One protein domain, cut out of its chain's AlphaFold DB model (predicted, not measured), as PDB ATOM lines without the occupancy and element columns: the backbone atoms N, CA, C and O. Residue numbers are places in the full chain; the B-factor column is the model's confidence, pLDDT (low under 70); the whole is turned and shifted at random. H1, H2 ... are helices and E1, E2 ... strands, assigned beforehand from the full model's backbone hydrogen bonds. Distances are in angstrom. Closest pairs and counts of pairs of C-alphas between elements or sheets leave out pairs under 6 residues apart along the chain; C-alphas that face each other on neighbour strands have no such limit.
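AT A GLANCE: This is residues 72 to 114 and 125 to 149 of the 149 residues of an uncharacterized protein of Mytilus galloprovincialis (UniProt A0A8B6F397). A long, thin hairpin of two strands, E1 and E2, runs beside two helices that meet at a corner. H2 packs on the hairpin with its residues 92 to 100, mainly at E2, and residues 102 to 107, at and just past its far end, stick out. The printed part has 68 residues with two named helices and two named strands, in the order H1, H2, E1, E2; the sheet, E1 - E2, is antiparallel and the class is mixed, helices and strands. The whole is elongated, with spans of 45 by 26 by 18 A, and only just loose, close to compact, with a radius of gyration of the C-alphas of 13.4 A.

HOW THE PARTS SIT: E1, residues 130 to 134, and E2, residues 144 to 148, are antiparallel neighbours at 149 degrees and form a hairpin; N 132 and O 146 are 3.0 A apart and N 130 and O 148 are 2.9 A apart, within hydrogen-bond range. H2, residues 90 to 105, comes closest to E2 at the C-alphas of Tyr 96 and Ile 145, 7.0 A apart. H1, residues 72 to 86, comes closest to E1 at the C-alphas of Val 82 and His 130, 7.3 A apart. H1 and E2 are apart. H1 and H2 only just touch, and only at the corner by their tight link, with 3 pairs of C-alphas within 8 A, the closest those of Leu 86 and Leu 93 at 5.1 A; they run opposite ways at a steep tilt of 49 degrees. In H1 and H2 every O i to N i+4 pair is within hydrogen-bond range.

IN THESE COORDINATES: H1 begins at C-alpha 72 (97.254, 71.212, 75.735) and is 21.1 A long. H2 is 22.6 A long and ends at C-alpha 105 (81.395, 60.844, 59.720). E1 and E2 are each 12.6 A long, and E2 ends at C-alpha 148 (94.482, 54.639, 70.552).

THE WHOLE: The two C-alphas farthest apart, those of Thr 114 and Asn 139, are 45.2 A apart. Residues 115 to 124 are not printed, and C-alphas 114 and 125 across the cut are 13.3 A apart. The link from E1 to E2 is short, with 9 residues. The mean pLDDT of the printed part is 80.3, and residues 134 to 149 are under 70.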
ATOM      1  N   LYS A  72      97.458  70.911  77.162       87.88
ATOM      2  CA  LYS A  72      97.254  71.212  75.735       87.88
ATOM      3  C   LYS A  72      98.554  71.238  74.938       87.88
ATOM      4  O   LYS A  72      98.687  70.515  73.954       87.88
ATOM      5  N   ALA A  73      99.544  72.005  75.397       90.31
ATOM      6  CA  ALA A  73     100.828  72.150  74.706       90.31
ATOM      7  C   ALA A  73     101.571  70.810  74.547       90.31
ATOM      8  O   ALA A  73     102.167  70.532  73.505       90.31
ATOM      9  N   ILE A  74     101.510  69.946  75.568       91.81
ATOM     10  CA  ILE A  74     102.139  68.621  75.537       91.81
ATOM     11  C   ILE A  74     101.396  67.711  74.556       91.81
ATOM     12  O   ILE A  74     102.030  67.046  73.732       91.81
ATOM     13  N   ALA A  75     100.063  67.680  74.626       91.19
ATOM     14  CA  ALA A  75      99.235  66.856  73.752       91.19
ATOM     15  C   ALA A  75      99.366  67.271  72.277       91.19
ATOM     16  O   ALA A  75      99.542  66.415  71.402       91.19
ATOM     17  N   GLN A  76      99.386  68.577  72.008       90.56
ATOM     18  CA  GLN A  76      99.608  69.135  70.679       90.56
ATOM     19  C   GLN A  76     100.975  68.712  70.129       90.56
ATOM     20  O   GLN A  76     101.046  68.092  69.067       90.56
ATOM     21  N   ARG A  77     102.058  68.930  70.887       93.69
ATOM     22  CA  ARG A  77     103.414  68.552  70.459       93.69
ATOM     23  C   ARG A  77     103.551  67.050  70.197       93.69
ATOM     24  O   ARG A  77     104.284  66.629  69.301       93.69
ATOM     25  N   ARG A  78     102.866  66.205  70.976       92.75
ATOM     26  CA  ARG A  78     102.823  64.751  70.736       92.75
ATOM     27  C   ARG A  78     102.111  64.423  69.423       92.75
ATOM     28  O   ARG A  78     102.634  63.624  68.649       92.75
ATOM     29  N   THR A  79     100.989  65.078  69.149       90.31
ATOM     30  CA  THR A  79     100.214  64.894  67.914       90.31
ATOM     31  C   THR A  79     101.013  65.324  66.683       90.31
ATOM     32  O   THR A  79     101.155  64.550  65.739       90.31
ATOM     33  N   GLU A  80     101.648  66.498  66.725       91.81
ATOM     34  CA  GLU A  80     102.540  66.987  65.663       91.81
ATOM     35  C   GLU A  80     103.684  66.004  65.379       91.81
ATOM     36  O   GLU A  80     103.999  65.702  64.226       91.81
ATOM     37  N   ASN A  81     104.286  65.437  66.429       92.12
ATOM     38  CA  ASN A  81     105.328  64.425  66.281       92.12
ATOM     39  C   ASN A  81     104.821  63.143  65.611       92.12
ATOM     40  O   ASN A  81     105.551  62.556  64.808       92.12
ATOM     41  N   VAL A  82     103.597  62.703  65.918       89.69
ATOM     42  CA  VAL A  82     102.972  61.552  65.251       89.69
ATOM     43  C   VAL A  82     102.774  61.848  63.771       89.69
ATOM     44  O   VAL A  82     103.232  61.056  62.948       89.69
ATOM     45  N   VAL A  83     102.198  63.000  63.420       90.38
ATOM     46  CA  VAL A  83     101.995  63.409  62.020       90.38
ATOM     47  C   VAL A  83     103.328  63.482  61.272       90.38
ATOM     48  O   VAL A  83     103.467  62.884  60.207       90.38
ATOM     49  N   ARG A  84     104.355  64.106  61.862       92.94
ATOM     50  CA  ARG A  84     105.710  64.188  61.286       92.94
ATOM     51  C   ARG A  84     106.377  62.821  61.117       92.94
ATOM     52  O   ARG A  84     107.188  62.622  60.216       92.94
ATOM     53  N   ARG A  85     106.102  61.865  62.008       90.38
ATOM     54  CA  ARG A  85     106.603  60.493  61.860       90.38
ATOM     55  C   ARG A  85     105.890  59.786  60.711       90.38
ATOM     56  O   ARG A  85     106.554  59.140  59.909       90.38
ATOM     57  N   LEU A  86     104.566  59.920  60.638       89.25
ATOM     58  CA  LEU A  86     103.734  59.304  59.604       89.25
ATOM     59  C   LEU A  86     103.987  59.903  58.218       89.25
ATOM     60  O   LEU A  86     103.910  59.176  57.237       89.25
ATOM     61  N   SER A  87     104.366  61.180  58.118       91.38
ATOM     62  CA  SER A  87     104.665  61.826  56.834       91.38
ATOM     63  C   SER A  87     105.848  61.203  56.089       91.38
ATOM     64  O   SER A  87     105.968  61.376  54.880       91.38
ATOM     65  N   LYS A  88     106.702  60.437  56.783       93.12
ATOM     66  CA  LYS A  88     107.772  59.641  56.163       93.12
ATOM     67  C   LYS A  88     107.244  58.420  55.397       93.12
ATOM     68  O   LYS A  88     107.967  57.856  54.585       93.12
ATOM     69  N   GLU A  89     106.000  58.014  55.644       90.94
ATOM     70  CA  GLU A  89     105.317  56.890  55.001       90.94
ATOM     71  C   GLU A  89     103.962  57.378  54.440       90.94
ATOM     72  O   GLU A  89     102.934  57.220  55.102       90.94
ATOM     73  N   PRO A  90     103.908  57.954  53.219       91.31
ATOM     74  CA  PRO A  90     102.715  58.648  52.708       91.31
ATOM     75  C   PRO A  90     101.422  57.825  52.747       91.31
ATOM     76  O   PRO A  90     100.394  58.317  53.200       91.31
ATOM     77  N   LYS A  91     101.492  56.538  52.378       88.44
ATOM     78  CA  LYS A  91     100.346  55.607  52.440       88.44
ATOM     79  C   LYS A  91      99.795  55.438  53.860       88.44
ATOM     80  O   LYS A  91      98.606  55.212  54.056       88.44
ATOM     81  N   LEU A  92     100.670  55.505  54.863       85.44
ATOM     82  CA  LEU A  92     100.293  55.361  56.266       85.44
ATOM     83  C   LEU A  92      99.644  56.646  56.794       85.44
ATOM     84  O   LEU A  92      98.688  56.569  57.563       85.44
ATOM     85  N   LEU A  93     100.138  57.812  56.368       90.12
ATOM     86  CA  LEU A  93      99.536  59.105  56.692       90.12
ATOM     87  C   LEU A  93      98.146  59.260  56.061       90.12
ATOM     88  O   LEU A  93      97.214  59.668  56.747       90.12
ATOM     89  N   GLU A  94      97.998  58.882  54.790       91.44
ATOM     90  CA  GLU A  94      96.704  58.851  54.100       91.44
ATOM     91  C   GLU A  94      95.707  57.982  54.872       91.44
ATOM     92  O   GLU A  94      94.638  58.451  55.262       91.44
ATOM     93  N   LYS A  95      96.113  56.755  55.231       89.19
ATOM     94  CA  LYS A  95      95.246  55.857  55.995       89.19
ATOM     95  C   LYS A  95      94.879  56.399  57.377       89.19
ATOM     96  O   LYS A  95      93.773  56.167  57.854       89.19
ATOM     97  N   TYR A  96      95.801  57.099  58.037       90.00
ATOM     98  CA  TYR A  96      95.534  57.766  59.311       90.00
ATOM     99  C   TYR A  96      94.450  58.845  59.160       90.00
ATOM    100  O   TYR A  96      93.516  58.879  59.960       90.00
ATOM    101  N   GLY A  97      94.539  59.674  58.114       91.88
ATOM    102  CA  GLY A  97      93.539  60.697  57.802       91.88
ATOM    103  C   GLY A  97      92.166  60.109  57.466       91.88
ATOM    104  O   GLY A  97      91.160  60.581  57.989       91.88
ATOM    105  N   GLU A  98      92.121  59.031  56.674       93.62
ATOM    106  CA  GLU A  98      90.875  58.317  56.363       93.62
ATOM    107  C   GLU A  98      90.148  57.836  57.624       93.62
ATOM    108  O   GLU A  98      88.932  57.980  57.722       93.62
ATOM    109  N   ILE A  99      90.879  57.283  58.600       90.75
ATOM    110  CA  ILE A  99      90.277  56.792  59.849       90.75
ATOM    111  C   ILE A  99      89.673  57.949  60.649       90.75
ATOM    112  O   ILE A  99      88.580  57.796  61.189       90.75
ATOM    113  N   MET A 100      90.352  59.098  60.723       90.94
ATOM    114  CA  MET A 100      89.815  60.281  61.406       90.94
ATOM    115  C   MET A 100      88.532  60.775  60.732       90.94
ATOM    116  O   MET A 100      87.523  60.969  61.405       90.94
ATOM    117  N   ALA A 101      88.534  60.891  59.402       94.88
ATOM    118  CA  ALA A 101      87.355  61.303  58.641       94.88
ATOM    119  C   ALA A 101      86.189  60.306  58.783       94.88
ATOM    120  O   ALA A 101      85.030  60.704  58.882       94.88
ATOM    121  N   GLU A 102      86.475  59.001  58.825       94.88
ATOM    122  CA  GLU A 102      85.462  57.973  59.072       94.88
ATOM    123  C   GLU A 102      84.872  58.090  60.485       94.88
ATOM    124  O   GLU A 102      83.655  57.996  60.646       94.88
ATOM    125  N   GLN A 103      85.705  58.307  61.508       93.44
ATOM    126  CA  GLN A 103      85.239  58.500  62.885       93.44
ATOM    127  C   GLN A 103      84.369  59.753  63.020       93.44
ATOM    128  O   GLN A 103      83.320  59.680  63.661       93.44
ATOM    129  N   GLU A 104      84.755  60.857  62.374       94.38
ATOM    130  CA  GLU A 104      83.961  62.093  62.324       94.38
ATOM    131  C   GLU A 104      82.613  61.839  61.637       94.38
ATOM    132  O   GLU A 104      81.557  62.109  62.202       94.38
ATOM    133  N   LYS A 105      82.619  61.192  60.462       96.12
ATOM    134  CA  LYS A 105      81.395  60.844  59.720       96.12
ATOM    135  C   LYS A 105      80.440  59.954  60.520       96.12
ATOM    136  O   LYS A 105      79.226  60.036  60.343       96.12
ATOM    137  N   ARG A 106      80.971  59.070  61.366       95.12
ATOM    138  CA  ARG A 106      80.180  58.177  62.227       95.12
ATOM    139  C   ARG A 106      79.685  58.847  63.509       95.12
ATOM    140  O   ARG A 106      78.947  58.203  64.250       95.12
ATOM    141  N   GLY A 107      80.083  60.093  63.773       92.19
ATOM    142  CA  GLY A 107      79.742  60.816  64.997       92.19
ATOM    143  C   GLY A 107      80.464  60.286  66.235       92.19
ATOM    144  O   GLY A 107      79.951  60.400  67.341       92.19
ATOM    145  N   PHE A 108      81.623  59.641  66.064       89.69
ATOM    146  CA  PHE A 108      82.445  59.176  67.188       89.69
ATOM    147  C   PHE A 108      83.381  60.254  67.718       89.69
ATOM    148  O   PHE A 108      83.769  60.210  68.882       89.69
ATOM    149  N   ILE A 109      83.759  61.185  66.849       92.12
ATOM    150  CA  ILE A 109      84.525  62.377  67.184       92.12
ATOM    151  C   ILE A 109      83.865  63.572  66.506       92.12
ATOM    152  O   ILE A 109      83.195  63.424  65.485       92.12
ATOM    153  N   GLU A 110      84.100  64.751  67.054       91.94
ATOM    154  CA  GLU A 110      83.626  66.014  66.507       91.94
ATOM    155  C   GLU A 110      84.712  67.080  66.634       91.94
ATOM    156  O   GLU A 110      85.679  66.931  67.390       91.94
ATOM    157  N   LYS A 111      84.568  68.166  65.874       90.44
ATOM    158  CA  LYS A 111      85.437  69.330  66.027       90.44
ATOM    159  C   LYS A 111      85.030  70.084  67.283       90.44
ATOM    160  O   LYS A 111      83.879  70.476  67.426       90.44
ATOM    161  N   VAL A 112      85.996  70.298  68.167       85.94
ATOM    162  CA  VAL A 112      85.792  71.057  69.401       85.94
ATOM    163  C   VAL A 112      85.708  72.544  69.072       85.94
ATOM    164  O   VAL A 112      86.570  73.068  68.363       85.94
ATOM    165  N   ASP A 113      84.691  73.220  69.606       81.75
ATOM    166  CA  ASP A 113      84.600  74.676  69.548       81.75
ATOM    167  C   ASP A 113      85.619  75.307  70.511       81.75
ATOM    168  O   ASP A 113      85.590  75.076  71.722       81.75
ATOM    169  N   THR A 114      86.556  76.085  69.967       72.81
ATOM    170  CA  THR A 114      87.651  76.675  70.744       72.81
ATOM    171  C   THR A 114      87.278  77.993  71.422       72.81
ATOM    172  O   THR A 114      88.090  78.535  72.168       72.81
ATOM    173  N   HIS A 125      90.999  68.308  79.433       85.25
ATOM    174  CA  HIS A 125      92.274  67.620  79.307       85.25
ATOM    175  C   HIS A 125      92.353  66.950  77.938       85.25
ATOM    176  O   HIS A 125      91.382  66.369  77.461       85.25
ATOM    177  N   TYR A 126      93.511  67.040  77.295       87.31
ATOM    178  CA  TYR A 126      93.705  66.581  75.926       87.31
ATOM    179  C   TYR A 126      94.404  65.228  75.929       87.31
ATOM    180  O   TYR A 126      95.449  65.059  76.559       87.31
ATOM    181  N   ILE A 127      93.868  64.261  75.194       87.69
ATOM    182  CA  ILE A 127      94.494  62.947  75.063       87.69
ATOM    183  C   ILE A 127      95.289  62.916  73.750       87.69
ATOM    184  O   ILE A 127      94.711  63.112  72.681       87.69
ATOM    185  N   PRO A 128      96.621  62.728  73.790       82.62
ATOM    186  CA  PRO A 128      97.417  62.661  72.574       82.62
ATOM    187  C   PRO A 128      97.142  61.354  71.831       82.62
ATOM    188  O   PRO A 128      97.264  60.276  72.399       82.62
ATOM    189  N   HIS A 129      96.883  61.434  70.530       81.00
ATOM    190  CA  HIS A 129      96.684  60.229  69.731       81.00
ATOM    191  C   HIS A 129      97.969  59.415  69.569       81.00
ATOM    192  O   HIS A 129      99.024  59.945  69.207       81.00
ATOM    193  N   HIS A 130      97.853  58.094  69.714       73.69
ATOM    194  CA  HIS A 130      98.909  57.147  69.387       73.69
ATOM    195  C   HIS A 130      98.479  56.209  68.249       73.69
ATOM    196  O   HIS A 130      97.544  55.416  68.371       73.69
ATOM    197  N   ALA A 131      99.179  56.286  67.114       70.69
ATOM    198  CA  ALA A 131      98.964  55.377  65.992       70.69
ATOM    199  C   ALA A 131      99.706  54.051  66.229       70.69
ATOM    200  O   ALA A 131     100.941  54.019  66.226       70.69
ATOM    201  N   VAL A 132      98.961  52.953  66.389       72.62
ATOM    202  CA  VAL A 132      99.517  51.599  66.516       72.62
ATOM    203  C   VAL A 132      99.409  50.867  65.185       72.62
ATOM    204  O   VAL A 132      98.320  50.706  64.627       72.62
ATOM    205  N   ARG A 133     100.547  50.377  64.681       70.00
ATOM    206  CA  ARG A 133     100.601  49.540  63.479       70.00
ATOM    207  C   ARG A 133     100.420  48.080  63.867       70.00
ATOM    208  O   ARG A 133     101.318  47.488  64.463       70.00
ATOM    209  N   LYS A 134      99.307  47.472  63.462       67.38
ATOM    210  CA  LYS A 134      99.145  46.021  63.559       67.38
ATOM    211  C   LYS A 134      99.691  45.386  62.279       67.38
ATOM    212  O   LYS A 134      99.139  45.595  61.198       67.38
ATOM    213  N   ARG A 135     100.799  44.647  62.385       60.72
ATOM    214  CA  ARG A 135     101.271  43.771  61.302       60.72
ATOM    215  C   ARG A 135     100.462  42.479  61.370       60.72
ATOM    216  O   ARG A 135     100.390  41.871  62.435       60.72
ATOM    217  N   PHE A 136      99.827  42.087  60.271       54.81
ATOM    218  CA  PHE A 136      99.290  40.737  60.165       54.81
ATOM    219  C   PHE A 136     100.456  39.787  59.906       54.81
ATOM    220  O   PHE A 136     101.253  40.022  58.999       54.81
ATOM    221  N   ASN A 137     100.550  38.720  60.691       54.84
ATOM    222  CA  ASN A 137     101.147  37.496  60.178       54.84
ATOM    223  C   ASN A 137     100.073  36.847  59.281       54.84
ATOM    224  O   ASN A 137      98.892  37.084  59.510       54.84
ATOM    225  N   TYR A 138     100.474  36.093  58.255       45.16
ATOM    226  CA  TYR A 138      99.636  35.458  57.213       45.16
ATOM    227  C   TYR A 138      99.145  36.384  56.055       45.16
ATOM    228  O   TYR A 138      98.068  36.975  56.070       45.16
ATOM    229  N   ASN A 139      99.975  36.456  55.006       46.16
ATOM    230  CA  ASN A 139      99.670  36.615  53.566       46.16
ATOM    231  C   ASN A 139      98.824  37.779  53.010       46.16
ATOM    232  O   ASN A 139      98.461  37.732  51.837       46.16
ATOM    233  N   THR A 140      98.594  38.878  53.727       43.28
ATOM    234  CA  THR A 140      98.088  40.110  53.084       43.28
ATOM    235  C   THR A 140      98.870  41.339  53.541       43.28
ATOM    236  O   THR A 140      98.904  41.687  54.717       43.28
ATOM    237  N   ASN A 141      99.518  42.016  52.589       41.53
ATOM    238  CA  ASN A 141     100.352  43.211  52.786       41.53
ATOM    239  C   ASN A 141      99.534  44.484  53.117       41.53
ATOM    240  O   ASN A 141      99.853  45.580  52.661       41.53
ATOM    241  N   GLN A 142      98.470  44.369  53.913       45.62
ATOM    242  CA  GLN A 142      97.665  45.505  54.366       45.62
ATOM    243  C   GLN A 142      97.705  45.598  55.890       45.62
ATOM    244  O   GLN A 142      96.892  45.016  56.600       45.62
ATOM    245  N   GLY A 143      98.681  46.343  56.411       48.97
ATOM    246  CA  GLY A 143      98.715  46.697  57.829       48.97
ATOM    247  C   GLY A 143      97.496  47.545  58.202       48.97
ATOM    248  O   GLY A 143      97.200  48.534  57.534       48.97
ATOM    249  N   ARG A 144      96.789  47.178  59.275       55.41
ATOM    250  CA  ARG A 144      95.727  48.017  59.852       55.41
ATOM    251  C   ARG A 144      96.336  48.985  60.868       55.41
ATOM    252  O   ARG A 144      97.099  48.569  61.744       55.41
ATOM    253  N   ILE A 145      95.980  50.264  60.763       57.19
ATOM    254  CA  ILE A 145      96.242  51.263  61.803       57.19
ATOM    255  C   ILE A 145      95.068  51.231  62.774       57.19
ATOM    256  O   ILE A 145      93.913  51.268  62.352       57.19
ATOM    257  N   ARG A 146      95.362  51.167  64.073       59.03
ATOM    258  CA  ARG A 146      94.385  51.473  65.117       59.03
ATOM    259  C   ARG A 146      94.814  52.759  65.804       59.03
ATOM    260  O   ARG A 146      95.982  52.905  66.168       59.03
ATOM    261  N   LEU A 147      93.869  53.676  65.954       57.19
ATOM    262  CA  LEU A 147      94.043  54.852  66.789       57.19
ATOM    263  C   LEU A 147      93.747  54.442  68.227       57.19
ATOM    264  O   LEU A 147      92.692  53.867  68.500       57.19
ATOM    265  N   GLN A 148      94.705  54.675  69.114       58.91
ATOM    266  CA  GLN A 148      94.482  54.639  70.552       58.91
ATOM    267  C   GLN A 148      94.542  56.075  71.067       58.91
ATOM    268  O   GLN A 148      95.378  56.866  70.611       58.91
ATOM    269  N   LEU A 149      93.587  56.391  71.936       54.97
ATOM    270  CA  LEU A 149      93.606  57.544  72.822       54.97
ATOM    271  C   LEU A 149      94.473  57.161  74.028       54.97
ATOM    272  O   LEU A 149      94.281  56.025  74.518       54.97
TER     273      LEU A 149